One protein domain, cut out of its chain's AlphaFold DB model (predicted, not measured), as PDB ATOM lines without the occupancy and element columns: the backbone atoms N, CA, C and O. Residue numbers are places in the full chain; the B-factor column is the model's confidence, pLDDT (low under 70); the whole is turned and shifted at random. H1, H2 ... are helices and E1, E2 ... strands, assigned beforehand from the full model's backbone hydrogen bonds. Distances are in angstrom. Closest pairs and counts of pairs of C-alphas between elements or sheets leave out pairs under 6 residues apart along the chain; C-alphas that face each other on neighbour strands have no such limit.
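This is residues 52 to 121 of the 132 residues of an uncharacterized protein of Bacteroidales bacterium (UniProt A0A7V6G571). The core is a strongly twisted sheet of three strands: a long hairpin of E2 and E3, with the short strand E4 beside E3. Toward one end of the longest axis lies a small patch in which E1 is paired with two short stretches of chain, and toward the other end lies the single helix H1, which is not on the sheet. The printed part has 70 residues with one named helix and four named strands, in the order E1, E2, E3, H1, E4, and under half of the residues are in named elements. The sheet's order is E2, E3, E4, antiparallel throughout, and the class is mixed, helices and strands. The whole is compact, with a radius of gyration of the C-alphas of 11.8 A and spans of 32 by 24 by 21 A.

Find C-alpha 73 at (21.118, -66.885, -15.878); from there E2, residues 73 to 81, runs 21.3 A and bends by 54 degrees at residue 78. E3, residues 84 to 91, returns over 21.5 A. E4 is residues 117 to 120 and ends at C-alpha 120, (15.333, -82.631, -15.664). Look earlier for E1, residues 57 to 60, which begins at C-alpha 57, (15.450, -67.700, -22.582). H1, residues 103 to 111, measures 12.8 A from first to last C-alpha.

Start with the hairpin of E2 and E3, antiparallel at 158 degrees. The C-alphas of Ala 76 and Leu 89 face each other at 4.6 A, and N 79 and O 86 are within hydrogen-bond range at 2.8 A. On E3's other side, E4 is antiparallel to it at 153 degrees; N 87 and O 119 are 2.9 A apart, within hydrogen-bond range. E2 and E4 are the edge strands and E3 is the inner one. E1 pairs with no named strand, but look at its two short antiparallel pairings: residues 58 to 59 with 52 to 53, and residues 57 to 58 with 68 to 69. Its closest C-alpha pair with E4 is Asp 60 and Leu 119, 6.7 A apart. E1 is apart from E2, E3 and H1, and H1 is apart from E2. In H1, every O i to N i+4 pair is within hydrogen-bond range.

The two C-alphas farthest apart are those of Glu 55 and Trp 104, at 34.5 A. The printed part has no cut. The links E1 to E2, 12 residues, and E3 to H1, 11 residues, are long; E2 to E3 and H1 to E4 are tight. The mean pLDDT of the printed part is 83.1; look for values under 70 at residues 100 to 102 and 105 to 116.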
ATOM      1  N   VAL A  52      11.936 -75.864 -23.983       92.44
ATOM      2  CA  VAL A  52      11.908 -74.943 -25.117       92.44
ATOM      3  C   VAL A  52      12.995 -73.906 -24.883       92.44
ATOM      4  O   VAL A  52      12.988 -73.211 -23.872       92.44
ATOM      5  N   ILE A  53      13.931 -73.831 -25.823       93.12
ATOM      6  CA  ILE A  53      15.028 -72.866 -25.825       93.12
ATOM      7  C   ILE A  53      14.712 -71.848 -26.916       93.12
ATOM      8  O   ILE A  53      14.483 -72.230 -28.066       93.12
ATOM      9  N   THR A  54      14.649 -70.572 -26.552       95.12
ATOM     10  CA  THR A  54      14.326 -69.469 -27.462       95.12
ATOM     11  C   THR A  54      15.426 -68.410 -27.437       95.12
ATOM     12  O   THR A  54      16.378 -68.493 -26.668       95.12
ATOM     13  N   GLU A  55      15.296 -67.378 -28.267       95.19
ATOM     14  CA  GLU A  55      16.187 -66.210 -28.223       95.19
ATOM     15  C   GLU A  55      16.046 -65.397 -26.926       95.19
ATOM     16  O   GLU A  55      16.958 -64.655 -26.584       95.19
ATOM     17  N   ASN A  56      14.937 -65.543 -26.193       95.25
ATOM     18  CA  ASN A  56      14.689 -64.800 -24.956       95.25
ATOM     19  C   ASN A  56      15.147 -65.561 -23.709       95.25
ATOM     20  O   ASN A  56      15.476 -64.937 -22.701       95.25
ATOM     21  N   GLY A  57      15.137 -66.893 -23.750       94.31
ATOM     22  CA  GLY A  57      15.450 -67.700 -22.582       94.31
ATOM     23  C   GLY A  57      15.192 -69.189 -22.749       94.31
ATOM     24  O   GLY A  57      15.121 -69.735 -23.854       94.31
ATOM     25  N   ILE A  58      15.038 -69.844 -21.602       94.62
ATOM     26  CA  ILE A  58      14.750 -71.267 -21.480       94.62
ATOM     27  C   ILE A  58      13.489 -71.484 -20.650       94.62
ATOM     28  O   ILE A  58      13.295 -70.910 -19.578       94.62
ATOM     29  N   TRP A  59      12.617 -72.352 -21.145       93.19
ATOM     30  CA  TRP A  59      11.404 -72.753 -20.453       93.19
ATOM     31  C   TRP A  59      11.334 -74.270 -20.356       93.19
ATOM     32  O   TRP A  59      11.480 -74.970 -21.356       93.19
ATOM     33  N   ASP A  60      11.065 -74.779 -19.155       90.88
ATOM     34  CA  ASP A  60      10.857 -76.204 -18.911       90.88
ATOM     35  C   ASP A  60       9.485 -76.442 -18.277       90.88
ATOM     36  O   ASP A  60       9.162 -75.946 -17.190       90.88
ATOM     37  N   ARG A  61       8.691 -77.270 -18.956       87.62
ATOM     38  CA  ARG A  61       7.325 -77.642 -18.582       87.62
ATOM     39  C   ARG A  61       7.213 -78.276 -17.189       87.62
ATOM     40  O   ARG A  61       6.172 -78.147 -16.545       87.62
ATOM     41  N   THR A  62       8.240 -78.985 -16.732       84.94
ATOM     42  CA  THR A  62       8.271 -79.732 -15.463       84.94
ATOM     43  C   THR A  62       8.525 -78.835 -14.254       84.94
ATOM     44  O   THR A  62       8.057 -79.140 -13.158       84.94
ATOM     45  N   THR A  63       9.186 -77.693 -14.451       84.94
ATOM     46  CA  THR A  63       9.542 -76.771 -13.359       84.94
ATOM     47  C   THR A  63       8.350 -75.963 -12.840       84.94
ATOM     48  O   THR A  63       8.367 -75.467 -11.710       84.94
ATOM     49  N   ASN A  64       7.290 -75.843 -13.654       85.50
ATOM     50  CA  ASN A  64       6.107 -75.022 -13.381       85.50
ATOM     51  C   ASN A  64       6.443 -73.545 -13.083       85.50
ATOM     52  O   ASN A  64       5.718 -72.880 -12.334       85.50
ATOM     53  N   GLN A  65       7.552 -73.057 -13.644       88.38
ATOM     54  CA  GLN A  65       7.961 -71.656 -13.623       88.38
ATOM     55  C   GLN A  65       7.650 -70.988 -14.968       88.38
ATOM     56  O   GLN A  65       7.270 -71.650 -15.941       88.38
ATOM     57  N   ASP A  66       7.769 -69.665 -14.995       90.12
ATOM     58  CA  ASP A  66       7.771 -68.916 -16.249       90.12
ATOM     59  C   ASP A  66       9.144 -69.058 -16.938       90.12
ATOM     60  O   ASP A  66      10.079 -69.620 -16.362       90.12
ATOM     61  N   GLU A  67       9.248 -68.617 -18.192       92.88
ATOM     62  CA  GLU A  67      10.504 -68.654 -18.952       92.88
ATOM     63  C   GLU A  67      11.609 -67.901 -18.199       92.88
ATOM     64  O   GLU A  67      11.422 -66.752 -17.789       92.88
ATOM     65  N   VAL A  68      12.749 -68.564 -18.006       92.94
ATOM     66  CA  VAL A  68      13.936 -67.973 -17.387       92.94
ATOM     67  C   VAL A  68      14.714 -67.291 -18.491       92.94
ATOM     68  O   VAL A  68      15.176 -67.955 -19.421       92.94
ATOM     69  N   LYS A  69      14.828 -65.967 -18.420       95.19
ATOM     70  CA  LYS A  69      15.492 -65.215 -19.482       95.19
ATOM     71  C   LYS A  69      16.999 -65.404 -19.431       95.19
ATOM     72  O   LYS A  69      17.557 -65.587 -18.350       95.19
ATOM     73  N   TRP A  70      17.662 -65.291 -20.580       95.12
ATOM     74  CA  TRP A  70      19.119 -65.425 -20.654       95.12
ATOM     75  C   TRP A  70      19.847 -64.445 -19.743       95.12
ATOM     76  O   TRP A  70      20.807 -64.835 -19.090       95.12
ATOM     77  N   GLU A  71      19.364 -63.204 -19.638       94.44
ATOM     78  CA  GLU A  71      20.005 -62.178 -18.810       94.44
ATOM     79  C   GLU A  71      19.942 -62.493 -17.312       94.44
ATOM     80  O   GLU A  71      20.703 -61.922 -16.539       94.44
ATOM     81  N   GLN A  72      19.035 -63.386 -16.908       93.06
ATOM     82  CA  GLN A  72      18.848 -63.786 -15.517       93.06
ATOM     83  C   GLN A  72      19.715 -64.986 -15.141       93.06
ATOM     84  O   GLN A  72      19.813 -65.296 -13.958       93.06
ATOM     85  N   ILE A  73      20.301 -65.692 -16.114       92.81
ATOM     86  CA  ILE A  73      21.118 -66.885 -15.878       92.81
ATOM     87  C   ILE A  73      22.572 -66.449 -15.699       92.81
ATOM     88  O   ILE A  73      23.200 -65.935 -16.620       92.81
ATOM     89  N   ILE A  74      23.107 -66.681 -14.504       92.44
ATOM     90  CA  ILE A  74      24.504 -66.407 -14.153       92.44
ATOM     91  C   ILE A  74      25.389 -67.578 -14.585       92.44
ATOM     92  O   ILE A  74      26.464 -67.376 -15.144       92.44
ATOM     93  N   GLU A  75      24.939 -68.802 -14.316       89.88
ATOM     94  CA  GLU A  75      25.703 -70.024 -14.560       89.88
ATOM     95  C   GLU A  75      24.762 -71.206 -14.818       89.88
ATOM     96  O   GLU A  75      23.631 -71.239 -14.328       89.88
ATOM     97  N   ALA A  76      25.238 -72.188 -15.584       89.50
ATOM     98  CA  ALA A  76      24.561 -73.458 -15.795       89.50
ATOM     99  C   ALA A  76      25.572 -74.604 -15.702       89.50
ATOM    100  O   ALA A  76      26.630 -74.542 -16.327       89.50
ATOM    101  N   TYR A  77      25.242 -75.659 -14.958       86.81
ATOM    102  CA  TYR A  77      26.105 -76.833 -14.813       86.81
ATOM    103  C   TYR A  77      25.298 -78.130 -14.775       86.81
ATOM    104  O   TYR A  77      24.112 -78.150 -14.434       86.81
ATOM    105  N   LEU A  78      25.952 -79.232 -15.146       87.00
ATOM    106  CA  LEU A  78      25.370 -80.566 -15.064       87.00
ATOM    107  C   LEU A  78      25.404 -81.055 -13.613       87.00
ATOM    108  O   LEU A  78      26.436 -80.998 -12.948       87.00
ATOM    109  N   LEU A  79      24.277 -81.570 -13.146       86.00
ATOM    110  CA  LEU A  79      24.103 -82.127 -11.815       86.00
ATOM    111  C   LEU A  79      23.573 -83.557 -11.935       86.00
ATOM    112  O   LEU A  79      22.598 -83.803 -12.643       86.00
ATOM    113  N   ASP A  80      24.193 -84.495 -11.221       85.00
ATOM    114  CA  ASP A  80      23.709 -85.872 -11.101       85.00
ATOM    115  C   ASP A  80      23.219 -86.119  -9.670       85.00
ATOM    116  O   ASP A  80      23.986 -86.044  -8.708       85.00
ATOM    117  N   ILE A  81      21.928 -86.418  -9.530       82.50
ATOM    118  CA  ILE A  81      21.322 -86.817  -8.264       82.50
ATOM    119  C   ILE A  81      20.777 -88.233  -8.422       82.50
ATOM    120  O   ILE A  81      19.754 -88.456  -9.067       82.50
ATOM    121  N   SER A  82      21.407 -89.199  -7.752       84.25
ATOM    122  CA  SER A  82      20.963 -90.604  -7.747       84.25
ATOM    123  C   SER A  82      20.862 -91.234  -9.151       84.25
ATOM    124  O   SER A  82      19.938 -92.006  -9.417       84.25
ATOM    125  N   GLY A  83      21.790 -90.903 -10.055       82.62
ATOM    126  CA  GLY A  83      21.822 -91.388 -11.439       82.62
ATOM    127  C   GLY A  83      20.864 -90.649 -12.376       82.62
ATOM    128  O   GLY A  83      20.685 -91.056 -13.524       82.62
ATOM    129  N   GLN A  84      20.204 -89.596 -11.890       84.44
ATOM    130  CA  GLN A  84      19.364 -88.718 -12.693       84.44
ATOM    131  C   GLN A  84      20.120 -87.432 -12.990       84.44
ATOM    132  O   GLN A  84      20.593 -86.763 -12.074       84.44
ATOM    133  N   LYS A  85      20.184 -87.076 -14.271       87.81
ATOM    134  CA  LYS A  85      20.907 -85.899 -14.748       87.81
ATOM    135  C   LYS A  85      19.981 -84.691 -14.838       87.81
ATOM    136  O   LYS A  85      18.831 -84.803 -15.279       87.81
ATOM    137  N   PHE A  86      20.508 -83.543 -14.442       88.25
ATOM    138  CA  PHE A  86      19.835 -82.254 -14.440       88.25
ATOM    139  C   PHE A  86      20.776 -81.171 -14.960       88.25
ATOM    140  O   PHE A  86      21.969 -81.220 -14.689       88.25
ATOM    141  N   ILE A  87      20.245 -80.171 -15.660       89.62
ATOM    142  CA  ILE A  87      20.955 -78.899 -15.834       89.62
ATOM    143  C   ILE A  87      20.486 -77.992 -14.703       89.62
ATOM    144  O   ILE A  87      19.314 -77.617 -14.660       89.62
ATOM    145  N   SER A  88      21.382 -77.682 -13.775       89.25
ATOM    146  CA  SER A  88      21.138 -76.717 -12.707       89.25
ATOM    147  C   SER A  88      21.433 -75.318 -13.236       89.25
ATOM    148  O   SER A  88      22.513 -75.086 -13.779       89.25
ATOM    149  N   LEU A  89      20.472 -74.400 -13.113       89.81
ATOM    150  CA  LEU A  89      20.632 -72.992 -13.466       89.81
ATOM    151  C   LEU A  89      20.767 -72.142 -12.204       89.81
ATOM    152  O   LEU A  89      19.875 -72.116 -11.347       89.81
ATOM    153  N   VAL A  90      21.854 -71.381 -12.143       88.19
ATOM    154  CA  VAL A  90      22.053 -70.316 -11.164       88.19
ATOM    155  C   VAL A  90      21.469 -69.041 -11.751       88.19
ATOM    156  O   VAL A  90      21.957 -68.534 -12.762       88.19
ATOM    157  N   THR A  91      20.413 -68.527 -11.128       89.44
ATOM    158  CA  THR A  91      19.761 -67.282 -11.541       89.44
ATOM    159  C   THR A  91      20.116 -66.126 -10.616       89.44
ATOM    160  O   THR A  91      20.344 -66.338  -9.425       89.44
ATOM    161  N   ASP A  92      20.097 -64.908 -11.146       89.00
ATOM    162  CA  ASP A  92      20.223 -63.690 -10.351       89.00
ATOM    163  C   ASP A  92      18.973 -63.393  -9.498       89.00
ATOM    164  O   ASP A  92      17.944 -64.075  -9.567       89.00
ATOM    165  N   ASP A  93      19.062 -62.333  -8.690       85.81
ATOM    166  CA  ASP A  93      17.999 -61.909  -7.772       85.81
ATOM    167  C   ASP A  93      16.737 -61.383  -8.486       85.81
ATOM    168  O   ASP A  93      15.697 -61.187  -7.850       85.81
ATOM    169  N   THR A  94      16.801 -61.124  -9.798       89.06
ATOM    170  CA  THR A  94      15.646 -60.656 -10.576       89.06
ATOM    171  C   THR A  94      14.696 -61.796 -10.930       89.06
ATOM    172  O   THR A  94      13.521 -61.551 -11.225       89.06
ATOM    173  N   PHE A  95      15.172 -63.043 -10.889       85.75
ATOM    174  CA  PHE A  95      14.342 -64.213 -11.126       85.75
ATOM    175  C   PHE A  95      13.505 -64.554  -9.887       85.75
ATOM    176  O   PHE A  95      14.012 -64.915  -8.826       85.75
ATOM    177  N   VAL A  96      12.179 -64.474 -10.028       83.31
ATOM    178  CA  VAL A  96      11.239 -64.767  -8.942       83.31
ATOM    179  C   VAL A  96      10.495 -66.063  -9.228       83.31
ATOM    180  O   VAL A  96       9.731 -66.164 -10.187       83.31
ATOM    181  N   PHE A  97      10.639 -67.037  -8.329       82.88
ATOM    182  CA  PHE A  97       9.875 -68.281  -8.389       82.88
ATOM    183  C   PHE A  97       8.372 -68.030  -8.285       82.88
ATOM    184  O   PHE A  97       7.864 -67.567  -7.260       82.88
ATOM    185  N   LYS A  98       7.641 -68.462  -9.311       83.50
ATOM    186  CA  LYS A  98       6.178 -68.488  -9.358       83.50
ATOM    187  C   LYS A  98       5.591 -69.403  -8.289       83.50
ATOM    188  O   LYS A  98       4.574 -69.091  -7.670       83.50
ATOM    189  N   LYS A  99       6.237 -70.548  -8.056       76.81
ATOM    190  CA  LYS A  99       5.897 -71.479  -6.975       76.81
ATOM    191  C   LYS A  99       7.137 -71.803  -6.170       76.81
ATOM    192  O   LYS A  99       8.066 -72.417  -6.687       76.81
ATOM    193  N   LYS A 100       7.112 -71.429  -4.889       69.88
ATOM    194  CA  LYS A 100       8.157 -71.827  -3.948       69.88
ATOM    195  C   LYS A 100       8.078 -73.340  -3.712       69.88
ATOM    196  O   LYS A 100       6.974 -73.844  -3.477       69.88
ATOM    197  N   PRO A 101       9.210 -74.061  -3.750       66.75
ATOM    198  CA  PRO A 101       9.229 -75.474  -3.406       66.75
ATOM    199  C   PRO A 101       8.736 -75.677  -1.968       66.75
ATOM    200  O   PRO A 101       8.916 -74.824  -1.092       66.75
ATOM    201  N   TYR A 102       8.089 -76.817  -1.712       69.88
ATOM    202  CA  TYR A 102       7.685 -77.192  -0.358       69.88
ATOM    203  C   TYR A 102       8.908 -77.212   0.573       69.88
ATOM    204  O   TYR A 102       9.994 -77.608   0.159       69.88
ATOM    205  N   LYS A 103       8.737 -76.837   1.851       71.75
ATOM    206  CA  LYS A 103       9.850 -76.704   2.817       71.75
ATOM    207  C   LYS A 103      10.760 -77.937   2.904       71.75
ATOM    208  O   LYS A 103      11.961 -77.793   3.095       71.75
ATOM    209  N   TRP A 104      10.196 -79.138   2.769       70.56
ATOM    210  CA  TRP A 104      10.967 -80.384   2.783       70.56
ATOM    211  C   TRP A 104      11.812 -80.560   1.512       70.56
ATOM    212  O   TRP A 104      12.947 -81.008   1.608       70.56
ATOM    213  N   ALA A 105      11.297 -80.152   0.351       67.12
ATOM    214  CA  ALA A 105      12.008 -80.202  -0.924       67.12
ATOM    215  C   ALA A 105      13.123 -79.146  -0.982       67.12
ATOM    216  O   ALA A 105      14.222 -79.437  -1.436       67.12
ATOM    217  N   ALA A 106      12.879 -77.955  -0.425       68.31
ATOM    218  CA  ALA A 106      13.900 -76.914  -0.298       68.31
ATOM    219  C   ALA A 106      15.124 -77.392   0.509       68.31
ATOM    220  O   ALA A 106      16.256 -77.117   0.134       68.31
ATOM    221  N   LYS A 107      14.898 -78.176   1.573       67.94
ATOM    222  CA  LYS A 107      15.967 -78.738   2.412       67.94
ATOM    223  C   LYS A 107      16.792 -79.822   1.701       67.94
ATOM    224  O   LYS A 107      17.954 -80.019   2.029       67.94
ATOM    225  N   ILE A 108      16.192 -80.532   0.743       65.44
ATOM    226  CA  ILE A 108      16.898 -81.510  -0.101       65.44
ATOM    227  C   ILE A 108      17.771 -80.779  -1.126       65.44
ATOM    228  O   ILE A 108      18.916 -81.166  -1.321       65.44
ATOM    229  N   ASN A 109      17.260 -79.697  -1.718       66.25
ATOM    230  CA  ASN A 109      18.015 -78.877  -2.666       66.25
ATOM    231  C   ASN A 109      19.257 -78.243  -2.022       66.25
ATOM    232  O   ASN A 109      20.328 -78.259  -2.617       66.25
ATOM    233  N   GLU A 110      19.128 -77.760  -0.782       66.25
ATOM    234  CA  GLU A 110      20.243 -77.220   0.010       66.25
ATOM    235  C   GLU A 110      21.332 -78.274   0.287       66.25
ATOM    236  O   GLU A 110      22.515 -77.953   0.290       66.25
ATOM    237  N   PHE A 111      20.947 -79.542   0.476       59.97
ATOM    238  CA  PHE A 111      21.880 -80.651   0.702       59.97
ATOM    239  C   PHE A 111      22.540 -81.164  -0.588       59.97
ATOM    240  O   PHE A 111      23.661 -81.658  -0.547       59.97
ATOM    241  N   ALA A 112      21.845 -81.073  -1.721       58.69
ATOM    242  CA  ALA A 112      22.291 -81.607  -3.005       58.69
ATOM    243  C   ALA A 112      23.089 -80.600  -3.858       58.69
ATOM    244  O   ALA A 112      23.274 -80.854  -5.044       58.69
ATOM    245  N   GLU A 113      23.485 -79.445  -3.297       56.03
ATOM    246  CA  GLU A 113      24.033 -78.291  -4.045       56.03
ATOM    247  C   GLU A 113      23.158 -77.871  -5.245       56.03
ATOM    248  O   GLU A 113      23.611 -77.224  -6.187       56.03
ATOM    249  N   ALA A 114      21.876 -78.234  -5.224       57.88
ATOM    250  CA  ALA A 114      20.961 -78.028  -6.328       57.88
ATOM    251  C   ALA A 114      20.379 -76.615  -6.205       57.88
ATOM    252  O   ALA A 114      19.350 -76.408  -5.552       57.88
ATOM    253  N   GLN A 115      21.076 -75.619  -6.753       61.97
ATOM    254  CA  GLN A 115      20.606 -74.239  -6.702       61.97
ATOM    255  C   GLN A 115      19.419 -73.995  -7.643       61.97
ATOM    256  O   GLN A 115      19.312 -74.557  -8.724       61.97
ATOM    257  N   ASN A 116      18.514 -73.147  -7.149       66.12
ATOM    258  CA  ASN A 116      17.384 -72.463  -7.777       66.12
ATOM    259  C   ASN A 116      16.542 -73.225  -8.826       66.12
ATOM    260  O   ASN A 116      15.369 -73.485  -8.539       66.12
ATOM    261  N   LEU A 117      17.047 -73.601 -10.002       81.06
ATOM    262  CA  LEU A 117      16.228 -74.258 -11.026       81.06
ATOM    263  C   LEU A 117      16.933 -75.454 -11.676       81.06
ATOM    264  O   LEU A 117      17.867 -75.290 -12.447       81.06
ATOM    265  N   ASN A 118      16.408 -76.657 -11.436       87.06
ATOM    266  CA  ASN A 118      16.930 -77.893 -12.020       87.06
ATOM    267  C   ASN A 118      16.054 -78.347 -13.189       87.06
ATOM    268  O   ASN A 118      14.893 -78.716 -12.993       87.06
ATOM    269  N   LEU A 119      16.617 -78.347 -14.392       89.31
ATOM    270  CA  LEU A 119      15.977 -78.860 -15.598       89.31
ATOM    271  C   LEU A 119      16.240 -80.360 -15.697       89.31
ATOM    272  O   LEU A 119      17.389 -80.782 -15.799       89.31
ATOM    273  N   TYR A 120      15.191 -81.177 -15.637       88.12
ATOM    274  CA  TYR A 120      15.333 -82.631 -15.664       88.12
ATOM    275  C   TYR A 120      15.664 -83.137 -17.066       88.12
ATOM    276  O   TYR A 120      14.974 -82.808 -18.027       88.12
ATOM    277  N   LEU A 121      16.663 -84.008 -17.189       86.31
ATOM    278  CA  LEU A 121      17.140 -84.462 -18.494       86.31
ATOM    279  C   LEU A 121      16.745 -85.896 -18.846       86.31
ATOM    280  O   LEU A 121      17.117 -86.386 -19.904       86.31
TER     281      LEU A 121